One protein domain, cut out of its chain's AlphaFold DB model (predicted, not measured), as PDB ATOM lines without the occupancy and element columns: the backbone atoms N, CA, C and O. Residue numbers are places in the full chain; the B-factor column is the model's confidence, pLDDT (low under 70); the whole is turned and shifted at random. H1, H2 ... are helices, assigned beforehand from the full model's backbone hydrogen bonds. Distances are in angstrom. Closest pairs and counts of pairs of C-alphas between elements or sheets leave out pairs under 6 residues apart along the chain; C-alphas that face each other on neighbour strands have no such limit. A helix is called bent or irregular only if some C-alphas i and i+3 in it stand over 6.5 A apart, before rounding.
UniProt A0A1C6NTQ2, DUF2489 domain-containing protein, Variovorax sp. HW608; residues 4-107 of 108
ATOM      1  N   TYR A   4     114.524 174.886 133.731       83.50
ATOM      2  CA  TYR A   4     115.835 174.512 134.264       83.50
ATOM      3  C   TYR A   4     115.831 174.371 135.797       83.50
ATOM      4  O   TYR A   4     116.217 173.338 136.333       83.50
ATOM      5  N   GLN A   5     115.290 175.357 136.518       83.62
ATOM      6  CA  GLN A   5     115.147 175.301 137.978       83.62
ATOM      7  C   GLN A   5     114.256 174.135 138.417       83.62
ATOM      8  O   GLN A   5     114.509 173.503 139.438       83.62
ATOM      9  N   THR A   6     113.209 173.835 137.649       88.38
ATOM     10  CA  THR A   6     112.321 172.700 137.937       88.38
ATOM     11  C   THR A   6     113.051 171.368 137.759       88.38
ATOM     12  O   THR A   6     112.854 170.449 138.555       88.38
ATOM     13  N   LEU A   7     113.918 171.271 136.749       91.88
ATOM     14  CA  LEU A   7     114.732 170.089 136.489       91.88
ATOM     15  C   LEU A   7     115.729 169.826 137.624       91.88
ATOM     16  O   LEU A   7     115.764 168.708 138.133       91.88
ATOM     17  N   GLU A   8     116.469 170.841 138.076       93.12
ATOM     18  CA  GLU A   8     117.463 170.658 139.145       93.12
ATOM     19  C   GLU A   8     116.818 170.316 140.496       93.12
ATOM     20  O   GLU A   8     117.318 169.456 141.222       93.12
ATOM     21  N   ARG A   9     115.645 170.889 140.812       93.81
ATOM     22  CA  ARG A   9     114.872 170.491 142.005       93.81
ATOM     23  C   ARG A   9     114.447 169.026 141.938       93.81
ATOM     24  O   ARG A   9     114.615 168.296 142.911       93.81
ATOM     25  N   ARG A  10     113.931 168.576 140.788       94.81
ATOM     26  CA  ARG A  10     113.571 167.164 140.586       94.81
ATOM     27  C   ARG A  10     114.790 166.261 140.701       94.81
ATOM     28  O   ARG A  10     114.696 165.216 141.331       94.81
ATOM     29  N   ARG A  11     115.927 166.668 140.136       96.06
ATOM     30  CA  ARG A  11     117.180 165.916 140.209       96.06
ATOM     31  C   ARG A  11     117.653 165.753 141.652       96.06
ATOM     32  O   ARG A  11     117.936 164.627 142.051       96.06
ATOM     33  N   LEU A  12     117.650 166.833 142.437       97.25
ATOM     34  CA  LEU A  12     117.941 166.780 143.871       97.25
ATOM     35  C   LEU A  12     117.025 165.777 144.580       97.25
ATOM     36  O   LEU A  12     117.520 164.886 145.263       97.25
ATOM     37  N   VAL A  13     115.706 165.895 144.384       97.50
ATOM     38  CA  VAL A  13     114.706 165.012 145.009       97.50
ATOM     39  C   VAL A  13     114.931 163.549 144.626       97.50
ATOM     40  O   VAL A  13     114.836 162.679 145.488       97.50
ATOM     41  N   THR A  14     115.253 163.261 143.363       98.06
ATOM     42  CA  THR A  14     115.579 161.904 142.904       98.06
ATOM     43  C   THR A  14     116.800 161.345 143.630       98.06
ATOM     44  O   THR A  14     116.738 160.223 144.125       98.06
ATOM     45  N   ILE A  15     117.876 162.128 143.747       98.12
ATOM     46  CA  ILE A  15     119.110 161.710 144.427       98.12
ATOM     47  C   ILE A  15     118.827 161.384 145.892       98.12
ATOM     48  O   ILE A  15     119.091 160.270 146.338       98.12
ATOM     49  N   VAL A  16     118.223 162.312 146.640       98.31
ATOM     50  CA  VAL A  16     117.987 162.095 148.076       98.31
ATOM     51  C   VAL A  16     116.958 160.989 148.341       98.31
ATOM     52  O   VAL A  16     117.019 160.339 149.381       98.31
ATOM     53  N   ARG A  17     116.038 160.710 147.403       98.44
ATOM     54  CA  ARG A  17     115.153 159.534 147.473       98.44
ATOM     55  C   ARG A  17     115.910 158.227 147.265       98.44
ATOM     56  O   ARG A  17     115.674 157.303 148.035       98.44
ATOM     57  N   ALA A  18     116.820 158.166 146.293       98.50
ATOM     58  CA  ALA A  18     117.671 156.995 146.075       98.50
ATOM     59  C   ALA A  18     118.562 156.706 147.296       98.50
ATOM     60  O   ALA A  18     118.773 155.554 147.663       98.50
ATOM     61  N   MET A  19     119.023 157.754 147.986       98.38
ATOM     62  CA  MET A  19     119.764 157.612 149.245       98.38
ATOM     63  C   MET A  19     118.897 157.031 150.365       98.38
ATOM     64  O   MET A  19     119.331 156.158 151.111       98.38
ATOM     65  N   LEU A  20     117.640 157.473 150.471       98.25
ATOM     66  CA  LEU A  20     116.697 156.934 151.454       98.25
ATOM     67  C   LEU A  20     116.257 155.495 151.150       98.25
ATOM     68  O   LEU A  20     115.975 154.758 152.093       98.25
ATOM     69  N   SER A  21     116.176 155.095 149.876       97.81
ATOM     70  CA  SER A  21     115.856 153.713 149.489       97.81
ATOM     71  C   SER A  21     117.057 152.765 149.562       97.81
ATOM     72  O   SER A  21     116.873 151.552 149.474       97.81
ATOM     73  N   GLY A  22     118.269 153.293 149.764       96.75
ATOM     74  CA  GLY A  22     119.510 152.516 149.778       96.75
ATOM     75  C   GLY A  22     120.034 152.155 148.384       96.75
ATOM     76  O   GLY A  22     120.964 151.362 148.274       96.75
ATOM     77  N   GLU A  23     119.458 152.727 147.324       97.75
ATOM     78  CA  GLU A  23     119.936 152.579 145.942       97.75
ATOM     79  C   GLU A  23     121.206 153.398 145.673       97.75
ATOM     80  O   GLU A  23     121.974 153.061 144.775       97.75
ATOM     81  N   LEU A  24     121.432 154.463 146.449       97.94
ATOM     82  CA  LEU A  24     122.614 155.315 146.360       97.94
ATOM     83  C   LEU A  24     123.273 155.451 147.743       97.94
ATOM     84  O   LEU A  24     122.614 155.935 148.663       97.94
ATOM     85  N   PRO A  25     124.555 155.077 147.914       97.56
ATOM     86  CA  PRO A  25     125.271 155.288 149.171       97.56
ATOM     87  C   PRO A  25     125.333 156.768 149.563       97.56
ATOM     88  O   PRO A  25     125.403 157.648 148.701       97.56
ATOM     89  N   PHE A  26     125.361 157.058 150.860       98.19
ATOM     90  CA  PHE A  26     125.424 158.419 151.383       98.19
ATOM     91  C   PHE A  26     126.695 159.156 150.972       98.19
ATOM     92  O   PHE A  26     126.619 160.350 150.680       98.19
ATOM     93  N   LEU A  27     127.828 158.456 150.896       97.38
ATOM     94  CA  LEU A  27     129.093 159.025 150.419       97.38
ATOM     95  C   LEU A  27     128.979 159.528 148.970       97.38
ATOM     96  O   LEU A  27     129.289 160.681 148.681       97.38
ATOM     97  N   GLU A  28     128.453 158.691 148.074       97.44
ATOM     98  CA  GLU A  28     128.245 159.042 146.660       97.44
ATOM     99  C   GLU A  28     127.172 160.128 146.500       97.44
ATOM    100  O   GLU A  28     127.302 161.066 145.710       97.44
ATOM    101  N   GLY A  29     126.095 160.012 147.276       97.69
ATOM    102  CA  GLY A  29     125.000 160.967 147.285       97.69
ATOM    103  C   GLY A  29     125.425 162.361 147.743       97.69
ATOM    104  O   GLY A  29     124.967 163.346 147.166       97.69
ATOM    105  N   ALA A  30     126.334 162.467 148.716       97.94
ATOM    106  CA  ALA A  30     126.832 163.750 149.205       97.94
ATOM    107  C   ALA A  30     127.523 164.565 148.104       97.94
ATOM    108  O   ALA A  30     127.219 165.748 147.938       97.94
ATOM    109  N   GLU A  31     128.381 163.935 147.300       96.56
ATOM    110  CA  GLU A  31     129.023 164.602 146.162       96.56
ATOM    111  C   GLU A  31     128.003 165.065 145.118       96.56
ATOM    112  O   GLU A  31     128.059 166.201 144.638       96.56
ATOM    113  N   GLN A  32     127.004 164.233 144.808       96.81
ATOM    114  CA  GLN A  32     125.967 164.597 143.841       96.81
ATOM    115  C   GLN A  32     125.072 165.744 144.333       96.81
ATOM    116  O   GLN A  32     124.776 166.665 143.567       96.81
ATOM    117  N   VAL A  33     124.665 165.727 145.605       97.62
ATOM    118  CA  VAL A  33     123.860 166.796 146.218       97.62
ATOM    119  C   VAL A  33     124.625 168.120 146.206       97.62
ATOM    120  O   VAL A  33     124.079 169.150 145.798       97.62
ATOM    121  N   LEU A  34     125.899 168.108 146.607       95.88
ATOM    122  CA  LEU A  34     126.727 169.314 146.644       95.88
ATOM    123  C   LEU A  34     127.050 169.848 145.246       95.88
ATOM    124  O   LEU A  34     127.080 171.066 145.063       95.88
ATOM    125  N   GLY A  35     127.211 168.969 144.255       94.06
ATOM    126  CA  GLY A  35     127.391 169.353 142.855       94.06
ATOM    127  C   GLY A  35     126.192 170.103 142.260       94.06
ATOM    128  O   GLY A  35     126.378 170.939 141.377       94.06
ATOM    129  N   ILE A  36     124.977 169.852 142.761       93.56
ATOM    130  CA  ILE A  36     123.744 170.519 142.303       93.56
ATOM    131  C   ILE A  36     123.435 171.778 143.126       93.56
ATOM    132  O   ILE A  36     122.753 172.670 142.626       93.56
ATOM    133  N   LYS A  37     123.954 171.911 144.360       92.38
ATOM    134  CA  LYS A  37     123.651 173.042 145.265       92.38
ATOM    135  C   LYS A  37     123.783 174.408 144.577       92.38
ATOM    136  O   LYS A  37     122.901 175.247 144.727       92.38
ATOM    137  N   SER A  38     124.848 174.618 143.801       87.62
ATOM    138  CA  SER A  38     125.119 175.886 143.101       87.62
ATOM    139  C   SER A  38     124.130 176.213 141.973       87.62
ATOM    140  O   SER A  38     124.067 177.356 141.526       87.62
ATOM    141  N   GLN A  39     123.353 175.231 141.513       90.44
ATOM    142  CA  GLN A  39     122.363 175.367 140.441       90.44
ATOM    143  C   GLN A  39     120.947 175.623 140.985       90.44
ATOM    144  O   GLN A  39     120.041 175.992 140.234       90.44
ATOM    145  N   LEU A  40     120.743 175.448 142.294       91.44
ATOM    146  CA  LEU A  40     119.465 175.681 142.957       91.44
ATOM    147  C   LEU A  40     119.302 177.157 143.326       91.44
ATOM    148  O   LEU A  40     120.216 177.812 143.819       91.44
ATOM    149  N   VAL A  41     118.092 177.679 143.135       87.31
ATOM    150  CA  VAL A  41     117.743 179.052 143.522       87.31
ATOM    151  C   VAL A  41     117.087 179.057 144.898       87.31
ATOM    152  O   VAL A  41     116.246 178.208 145.189       87.31
ATOM    153  N   GLY A  42     117.435 180.045 145.727       84.75
ATOM    154  CA  GLY A  42     116.840 180.225 147.055       84.75
ATOM    155  C   GLY A  42     117.418 179.306 148.134       84.75
ATOM    156  O   GLY A  42     116.817 179.174 149.197       84.75
ATOM    157  N   VAL A  43     118.564 178.675 147.872       90.50
ATOM    158  CA  VAL A  43     119.363 177.981 148.889       90.50
ATOM    159  C   VAL A  43     120.319 178.992 149.510       90.50
ATOM    160  O   VAL A  43     121.023 179.698 148.792       90.50
ATOM    161  N   ALA A  44     120.321 179.089 150.837       90.56
ATOM    162  CA  ALA A  44     121.267 179.942 151.544       90.56
ATOM    163  C   ALA A  44     122.690 179.359 151.468       90.56
ATOM    164  O   ALA A  44     122.867 178.139 151.406       90.56
ATOM    165  N   ASP A  45     123.713 180.215 151.542       86.44
ATOM    166  CA  ASP A  45     125.114 179.764 151.587       86.44
ATOM    167  C   ASP A  45     125.331 178.752 152.722       86.44
ATOM    168  O   ASP A  45     125.915 177.683 152.515       86.44
ATOM    169  N   ARG A  46     124.772 179.071 153.895       90.31
ATOM    170  CA  ARG A  46     124.642 178.196 155.063       90.31
ATOM    171  C   ARG A  46     123.226 177.646 155.120       90.31
ATOM    172  O   ARG A  46     122.315 178.313 155.607       90.31
ATOM    173  N   ASP A  47     123.057 176.441 154.603       96.44
ATOM    174  CA  ASP A  47     121.794 175.720 154.659       96.44
ATOM    175  C   ASP A  47     122.018 174.443 155.475       96.44
ATOM    176  O   ASP A  47     122.854 173.630 155.073       96.44
ATOM    177  N   PRO A  48     121.329 174.259 156.618       96.81
ATOM    178  CA  PRO A  48     121.623 173.174 157.551       96.81
ATOM    179  C   PRO A  48     121.416 171.788 156.931       96.81
ATOM    180  O   PRO A  48     122.123 170.851 157.296       96.81
ATOM    181  N   ASP A  49     120.499 171.655 155.968       97.62
ATOM    182  CA  ASP A  49     120.278 170.386 155.280       97.62
ATOM    183  C   ASP A  49     121.409 170.095 154.285       97.62
ATOM    184  O   ASP A  49     121.791 168.941 154.112       97.62
ATOM    185  N   PHE A  50     121.994 171.123 153.658       97.81
ATOM    186  CA  PHE A  50     123.162 170.952 152.786       97.81
ATOM    187  C   PHE A  50     124.470 170.780 153.566       97.81
ATOM    188  O   PHE A  50     125.346 170.041 153.119       97.81
ATOM    189  N   ASP A  51     124.608 171.427 154.724       97.75
ATOM    190  CA  ASP A  51     125.802 171.342 155.573       97.75
ATOM    191  C   ASP A  51     126.048 169.902 156.062       97.75
ATOM    192  O   ASP A  51     127.197 169.486 156.193       97.75
ATOM    193  N   VAL A  52     124.992 169.097 156.214       98.31
ATOM    194  CA  VAL A  52     125.089 167.646 156.460       98.31
ATOM    195  C   VAL A  52     125.930 166.939 155.393       98.31
ATOM    196  O   VAL A  52     126.799 166.135 155.725       98.31
ATOM    197  N   PHE A  53     125.728 167.261 154.114       98.12
ATOM    198  CA  PHE A  53     126.493 166.661 153.018       98.12
ATOM    199  C   PHE A  53     127.908 167.240 152.917       98.12
ATOM    200  O   PHE A  53     128.823 166.526 152.520       98.12
ATOM    201  N   VAL A  54     128.115 168.500 153.324       97.81
ATOM    202  CA  VAL A  54     129.462 169.095 153.442       97.81
ATOM    203  C   VAL A  54     130.291 168.360 154.492       97.81
ATOM    204  O   VAL A  54     131.466 168.087 154.248       97.81
ATOM    205  N   VAL A  55     129.685 168.014 155.630       98.12
ATOM    206  CA  VAL A  55     130.343 167.238 156.689       98.12
ATOM    207  C   VAL A  55     130.696 165.843 156.185       98.12
ATOM    208  O   VAL A  55     131.847 165.446 156.315       98.12
ATOM    209  N   ILE A  56     129.760 165.137 155.536       98.31
ATOM    210  CA  ILE A  56     130.039 163.814 154.954       98.31
ATOM    211  C   ILE A  56     131.216 163.903 153.986       98.31
ATOM    212  O   ILE A  56     132.212 163.224 154.189       98.31
ATOM    213  N   ARG A  57     131.137 164.801 152.997       97.44
ATOM    214  CA  ARG A  57     132.187 164.984 151.994       97.44
ATOM    215  C   ARG A  57     133.550 165.268 152.621       97.44
ATOM    216  O   ARG A  57     134.525 164.669 152.199       97.44
ATOM    217  N   SER A  58     133.616 166.169 153.600       97.44
ATOM    218  CA  SER A  58     134.882 166.541 154.252       97.44
ATOM    219  C   SER A  58     135.539 165.365 154.971       97.44
ATOM    220  O   SER A  58     136.754 165.244 154.950       97.44
ATOM    221  N   GLU A  59     134.745 164.491 155.592       97.62
ATOM    222  CA  GLU A  59     135.264 163.309 156.290       97.62
ATOM    223  C   GLU A  59     135.611 162.160 155.327       97.62
ATOM    224  O   GLU A  59     136.317 161.231 155.706       97.62
ATOM    225  N   THR A  60     135.117 162.194 154.084       96.69
ATOM    226  CA  THR A  60     135.219 161.077 153.127       96.69
ATOM    227  C   THR A  60     135.949 161.431 151.832       96.69
ATOM    228  O   THR A  60     135.965 160.621 150.909       96.69
ATOM    229  N   ASP A  61     136.549 162.618 151.737       94.81
ATOM    230  CA  ASP A  61     137.195 163.152 150.525       94.81
ATOM    231  C   ASP A  61     138.421 162.350 150.060       94.81
ATOM    232  O   ASP A  61     138.819 162.409 148.896       94.81
ATOM    233  N   HIS A  62     139.005 161.570 150.965       94.50
ATOM    234  CA  HIS A  62     140.125 160.678 150.707       94.50
ATOM    235  C   HIS A  62     139.699 159.298 150.178       94.50
ATOM    236  O   HIS A  62     140.561 158.525 149.746       94.50
ATOM    237  N   PHE A  63     138.401 158.967 150.196       96.06
ATOM    238  CA  PHE A  63     137.898 157.731 149.601       96.06
ATOM    239  C   PHE A  63     137.614 157.908 148.106       96.06
ATOM    240  O   PHE A  63     137.085 158.938 147.685       96.06
ATOM    241  N   PRO A  64     137.896 156.886 147.280       95.62
ATOM    242  CA  PRO A  64     137.509 156.921 145.882       95.62
ATOM    243  C   PRO A  64     135.999 156.772 145.718       95.62
ATOM    244  O   PRO A  64     135.402 155.788 146.175       95.62
ATOM    245  N   LEU A  65     135.414 157.687 144.949       93.94
ATOM    246  CA  LEU A  65     134.069 157.509 144.407       93.94
ATOM    247  C   LEU A  65     134.036 156.315 143.452       93.94
ATOM    248  O   LEU A  65     135.060 155.925 142.882       93.94
ATOM    249  N   GLU A  66     132.862 155.733 143.239       92.50
ATOM    250  CA  GLU A  66     132.666 154.545 142.407       92.50
ATOM    251  C   GLU A  66     133.295 154.702 141.017       92.50
ATOM    252  O   GLU A  66     134.053 153.839 140.563       92.50
ATOM    253  N   ASN A  67     133.076 155.856 140.386       93.00
ATOM    254  CA  ASN A  67     133.631 156.168 139.073       93.00
ATOM    255  C   ASN A  67     135.159 156.348 139.073       93.00
ATOM    256  O   ASN A  67     135.748 156.336 138.000       93.00
ATOM    257  N   GLN A  68     135.810 156.487 140.226       94.62
ATOM    258  CA  GLN A  68     137.262 156.620 140.374       94.62
ATOM    259  C   GLN A  68     137.938 155.310 140.777       94.62
ATOM    260  O   GLN A  68     139.149 155.190 140.610       94.62
ATOM    261  N   ARG A  69     137.200 154.305 141.271       94.69
ATOM    262  CA  ARG A  69     137.792 153.052 141.782       94.69
ATOM    263  C   ARG A  69     138.649 152.323 140.746       94.69
ATOM    264  O   ARG A  69     139.644 151.712 141.110       94.69
ATOM    265  N   HIS A  70     138.327 152.444 139.458       95.44
ATOM    266  CA  HIS A  70     139.127 151.866 138.372       95.44
ATOM    267  C   HIS A  70     140.549 152.456 138.252       95.44
ATOM    268  O   HIS A  70     141.405 151.856 137.608       95.44
ATOM    269  N   LEU A  71     140.802 153.621 138.859       96.50
ATOM    270  CA  LEU A  71     142.109 154.284 138.906       96.50
ATOM    271  C   LEU A  71     142.946 153.860 140.124       96.50
ATOM    272  O   LEU A  71     144.102 154.263 140.240       96.50
ATOM    273  N   TRP A  72     142.371 153.084 141.045       96.69
ATOM    274  CA  TRP A  72     143.010 152.679 142.293       96.69
ATOM    275  C   TRP A  72     143.493 151.233 142.224       96.69
ATOM    276  O   TRP A  72     142.867 150.371 141.609       96.69
ATOM    277  N   ALA A  73     144.606 150.952 142.905       97.06
ATOM    278  CA  ALA A  73     145.080 149.584 143.063       97.06
ATOM    279  C   ALA A  73     144.036 148.745 143.835       97.06
ATOM    280  O   ALA A  73     143.553 149.212 144.877       97.06
ATOM    281  N   PRO A  74     143.716 147.513 143.399       95.75
ATOM    282  CA  PRO A  74     142.759 146.647 144.092       95.75
ATOM    283  C   PRO A  74     143.081 146.446 145.579       95.75
ATOM    284  O   PRO A  74     142.185 146.442 146.420       95.75
ATOM    285  N   GLU A  75     144.362 146.361 145.937       96.75
ATOM    286  CA  GLU A  75     144.828 146.202 147.317       96.75
ATOM    287  C   GLU A  75     144.647 147.476 148.154       96.75
ATOM    288  O   GLU A  75     144.549 147.411 149.379       96.75
ATOM    289  N   ALA A  76     144.638 148.656 147.531       95.56
ATOM    290  CA  ALA A  76     144.300 149.900 148.220       95.56
ATOM    291  C   ALA A  76     142.796 149.957 148.513       95.56
ATOM    292  O   ALA A  76     142.413 150.242 149.646       95.56
ATOM    293  N   LEU A  77     141.958 149.588 147.537       96.44
ATOM    294  CA  LEU A  77     140.505 149.510 147.714       96.44
ATOM    295  C   LEU A  77     140.119 148.513 148.814       96.44
ATOM    296  O   LEU A  77     139.360 148.862 149.713       96.44
ATOM    297  N   ALA A  78     140.703 147.311 148.799       96.44
ATOM    298  CA  ALA A  78     140.435 146.288 149.811       96.44
ATOM    299  C   ALA A  78     140.827 146.734 151.232       96.44
ATOM    300  O   ALA A  78     140.172 146.360 152.204       96.44
ATOM    301  N   ARG A  79     141.884 147.549 151.369       96.56
ATOM    302  CA  ARG A  79     142.306 148.110 152.664       96.56
ATOM    303  C   ARG A  79     141.359 149.189 153.183       96.56
ATOM    304  O   ARG A  79     141.162 149.257 154.392       96.56
ATOM    305  N   LEU A  80     140.786 150.003 152.296       96.19
ATOM    306  CA  LEU A  80     139.870 151.091 152.657       96.19
ATOM    307  C   LEU A  80     138.425 150.621 152.849       96.19
ATOM    308  O   LEU A  80     137.654 151.280 153.538       96.19
ATOM    309  N   GLU A  81     138.041 149.477 152.284       95.56
ATOM    310  CA  GLU A  81     136.660 148.986 152.316       95.56
ATOM    311  C   GLU A  81     136.025 148.933 153.728       95.56
ATOM    312  O   GLU A  81     134.870 149.353 153.866       95.56
ATOM    313  N   PRO A  82     136.713 148.480 154.800       97.25
ATOM    314  CA  PRO A  82     136.149 148.509 156.153       97.25
ATOM    315  C   PRO A  82     135.872 149.929 156.664       97.25
ATOM    316  O   PRO A  82     134.882 150.160 157.366       97.25
ATOM    317  N   GLU A  83     136.731 150.880 156.306       97.50
ATOM    318  CA  GLU A  83     136.613 152.282 156.696       97.50
ATOM    319  C   GLU A  83     135.481 152.961 155.924       97.50
ATOM    320  O   GLU A  83     134.604 153.561 156.539       97.50
ATOM    321  N   MET A  84     135.398 152.731 154.608       96.44
ATOM    322  CA  MET A  84     134.288 153.193 153.768       96.44
ATOM    323  C   MET A  84     132.937 152.679 154.282       96.44
ATOM    324  O   MET A  84     131.981 153.442 154.384       96.44
ATOM    325  N   LYS A  85     132.847 151.399 154.676       96.88
ATOM    326  CA  LYS A  85     131.629 150.832 155.289       96.88
ATOM    327  C   LYS A  85     131.286 151.494 156.623       96.88
ATOM    328  O   LYS A  85     130.109 151.674 156.941       96.88
ATOM    329  N   SER A  86     132.297 151.841 157.415       97.88
ATOM    330  CA  SER A  86     132.107 152.518 158.700       97.88
ATOM    331  C   SER A  86     131.645 153.964 158.509       97.88
ATOM    332  O   SER A  86     130.709 154.386 159.186       97.88
ATOM    333  N   ALA A  87     132.229 154.682 157.548       97.88
ATOM    334  CA  ALA A  87     131.824 156.027 157.157       97.88
ATOM    335  C   ALA A  87     130.389 156.047 156.606       97.88
ATOM    336  O   ALA A  87     129.581 156.871 157.026       97.88
ATOM    337  N   GLU A  88     130.025 155.084 155.758       97.88
ATOM    338  CA  GLU A  88     128.657 154.936 155.248       97.88
ATOM    339  C   GLU A  88     127.655 154.700 156.389       97.88
ATOM    340  O   GLU A  88     126.614 155.358 156.474       97.88
ATOM    341  N   LYS A  89     127.993 153.821 157.341       98.31
ATOM    342  CA  LYS A  89     127.164 153.590 158.531       98.31
ATOM    343  C   LYS A  89     127.040 154.850 159.390       98.31
ATOM    344  O   LYS A  89     125.944 155.152 159.862       98.31
ATOM    345  N   TRP A  90     128.132 155.582 159.589       98.56
ATOM    346  CA  TRP A  90     128.123 156.856 160.301       98.56
ATOM    347  C   TRP A  90     127.197 157.867 159.615       98.56
ATOM    348  O   TRP A  90     126.278 158.366 160.267       98.56
ATOM    349  N   ALA A  91     127.338 158.079 158.305       98.38
ATOM    350  CA  ALA A  91     126.491 158.981 157.525       98.38
ATOM    351  C   ALA A  91     125.005 158.591 157.603       98.38
ATOM    352  O   ALA A  91     124.143 159.440 157.850       98.38
ATOM    353  N   SER A  92     124.697 157.291 157.508       97.81
ATOM    354  CA  SER A  92     123.325 156.770 157.589       97.81
ATOM    355  C   SER A  92     122.610 157.083 158.912       97.81
ATOM    356  O   SER A  92     121.380 157.070 158.965       97.81
ATOM    357  N   SER A  93     123.351 157.404 159.980       98.12
ATOM    358  CA  SER A  93     122.764 157.730 161.285       98.12
ATOM    359  C   SER A  93     122.122 159.124 161.351       98.12
ATOM    360  O   SER A  93     121.270 159.345 162.211       98.12
ATOM    361  N   PHE A  94     122.474 160.048 160.446       98.06
ATOM    362  CA  PHE A  94     121.971 161.433 160.471       98.06
ATOM    363  C   PHE A  94     121.532 161.980 159.104       98.06
ATOM    364  O   PHE A  94     120.558 162.737 159.037       98.06
ATOM    365  N   ALA A  95     122.165 161.564 158.004       98.38
ATOM    366  CA  ALA A  95     121.835 162.016 156.651       98.38
ATOM    367  C   ALA A  95     120.363 161.810 156.228       98.38
ATOM    368  O   ALA A  95     119.828 162.677 155.525       98.38
ATOM    369  N   PRO A  96     119.648 160.748 156.670       98.69
ATOM    370  CA  PRO A  96     118.245 160.565 156.307       98.69
ATOM    371  C   PRO A  96     117.334 161.730 156.700       98.69
ATOM    372  O   PRO A  96     116.343 161.981 156.015       98.69
ATOM    373  N   GLN A  97     117.639 162.449 157.789       98.62
ATOM    374  CA  GLN A  97     116.811 163.584 158.195       98.62
ATOM    375  C   GLN A  97     116.947 164.756 157.220       98.62
ATOM    376  O   GLN A  97     115.929 165.302 156.802       98.62
ATOM    377  N   ALA A  98     118.170 165.081 156.795       98.38
ATOM    378  CA  ALA A  98     118.398 166.108 155.784       98.38
ATOM    379  C   ALA A  98     117.752 165.725 154.444       98.38
ATOM    380  O   ALA A  98     117.102 166.550 153.810       98.38
ATOM    381  N   CYS A  99     117.838 164.448 154.050       98.56
ATOM    382  CA  CYS A  99     117.177 163.949 152.841       98.56
ATOM    383  C   CYS A  99     115.660 164.193 152.873       98.56
ATOM    384  O   CYS A  99     115.101 164.690 151.897       98.56
ATOM    385  N   ARG A 100     114.994 163.893 153.997       98.56
ATOM    386  CA  ARG A 100     113.553 164.153 154.168       98.56
ATOM    387  C   ARG A 100     113.228 165.643 154.092       98.56
ATOM    388  O   ARG A 100     112.354 166.020 153.321       98.56
ATOM    389  N   ASN A 101     113.983 166.484 154.798       98.00
ATOM    390  CA  ASN A 101     113.787 167.934 154.767       98.00
ATOM    391  C   ASN A 101     113.937 168.498 153.342       98.00
ATOM    392  O   ASN A 101     113.142 169.332 152.910       98.00
ATOM    393  N   LEU A 102     114.922 168.016 152.575       97.06
ATOM    394  CA  LEU A 102     115.101 168.410 151.177       97.06
ATOM    395  C   LEU A 102     113.949 167.925 150.287       97.06
ATOM    396  O   LEU A 102     113.512 168.673 149.415       97.06
ATOM    397  N   ILE A 103     113.413 166.722 150.505       97.44
ATOM    398  CA  ILE A 103     112.213 166.257 149.790       97.44
ATOM    399  C   ILE A 103     111.015 167.149 150.112       97.44
ATOM    400  O   ILE A 103     110.312 167.539 149.190       97.44
ATOM    401  N   ASP A 104     110.802 167.523 151.371       96.75
ATOM    402  CA  ASP A 104     109.669 168.373 151.754       96.75
ATOM    403  C   ASP A 104     109.797 169.793 151.174       96.75
ATOM    404  O   ASP A 104     108.812 170.405 150.763       96.75
ATOM    405  N   ARG A 105     111.026 170.320 151.089       94.12
ATOM    406  CA  ARG A 105     111.316 171.662 150.551       94.12
ATOM    407  C   ARG A 105     111.308 171.722 149.023       94.12
ATOM    408  O   ARG A 105     110.933 172.744 148.439       94.12
ATOM    409  N   PHE A 106     111.788 170.678 148.354       93.38
ATOM    410  CA  PHE A 106     112.023 170.673 146.904       93.38
ATOM    411  C   PHE A 106     111.104 169.733 146.124       93.38
ATOM    412  O   PHE A 106     111.027 169.869 144.903       93.38
ATOM    413  N   GLY A 107     110.390 168.842 146.809       87.50
ATOM    414  CA  GLY A 107     109.327 168.019 146.253       87.50
ATOM    415  C   GLY A 107     108.158 168.885 145.802       87.50
ATOM    416  O   GLY A 107     107.741 169.812 146.492       87.50
TER     417      GLY A 107
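Overview. This is residues 4 to 107 of the 108 residues of the protein "DUF2489 domain-containing protein" of Variovorax sp. HW608 (UniProt A0A1C6NTQ2). Four helices, H1, H2, H3 and H6, make the body, joined in a ring of contacts from H1 to H2 to H3 to H6 and back to H1. From one end of this body the printed part runs through the small helix H4 to the far end, and the long, kinked H5 leads back to it, packing on H2 and H3 with its later residues alone. The printed part has 104 residues with six named helices, H1 to H6 in order, and no named strand; its class is all helix. It is compact by its radius of gyration of the C-alphas, 14.2 A, but elongated in outline, 43 by 27 by 25 A.

Arrangement. H1, residues 4 to 21, and H2, residues 26 to 37, form a helical hairpin at a shallow tilt of 12 degrees, opposite ways; their closest C-alphas, those of Met 19 and Phe 26, are 6.1 A apart. H2 touches H3, residues 48 to 60, at a steep tilt of 53 degrees, closest at the C-alphas of Ala 30 and Phe 53, 4.8 A. H4, residues 66 to 71, touches no helix; it is close but not clearly touching H5, residues 74 to 92, with the C-alphas of Arg 69 and Leu 77 closest, 7.4 A. H5 touches H2 with residues 87 to 92 alone, closest at Glu 88 to Phe 26, 6.1 A between C-alphas, about perpendicular, only just, at 72 degrees. H3 and H5 only just touch, with 3 pairs of C-alphas within 8 A, the closest being Ile 56 and Ala 91 at 6.5 A. H6, residues 95 to 106, touches H1 at a shallow tilt of 31 degrees, opposite ways, closest at the C-alphas of Val 16 and Cys 99, 5.2 A. H6 also touches H3, at residues 48 to 53 of H3 alone, at a steep tilt of 40 degrees; the closest C-alphas, those of Asp 49 and Ala 98, are 4.7 A apart. H1 and H3 are apart. In H1 and H6 every O i to N i+4 pair is within hydrogen-bond range; the counts are 7 of 8 in H2, 7 of 9 in H3, 13 of 15 in H5 and 0 of 2 in H4, where 2 of 3 O i to N i+3 pairs are.

Along the chain. H1 begins at C-alpha 4, (115.835, 174.512, 134.264), and measures 25.8 A. H2 measures 16.0 A, H3 18.7 A and H4 10.1 A. H5 begins at C-alpha 74, (142.759, 146.647, 144.092), and measures 25.7 A, with a kink of 42 degrees near residue 82. H4 and H5 are irregular: C-alphas 67 and 70 are 7.0 A apart, and C-alphas 79 and 82 are 7.1 A apart. H6 measures 16.3 A and ends at C-alpha 106, (112.023, 170.673, 146.904).

Size, cuts and confidence. The two C-alphas farthest apart, those of Gly 42 and Glu 75, are 44.1 A apart. The printed part has no cut and no long link; H2 to H3 is short, and the other four links are tight. The mean pLDDT of the printed part is 95.7, and no printed residue is under 70.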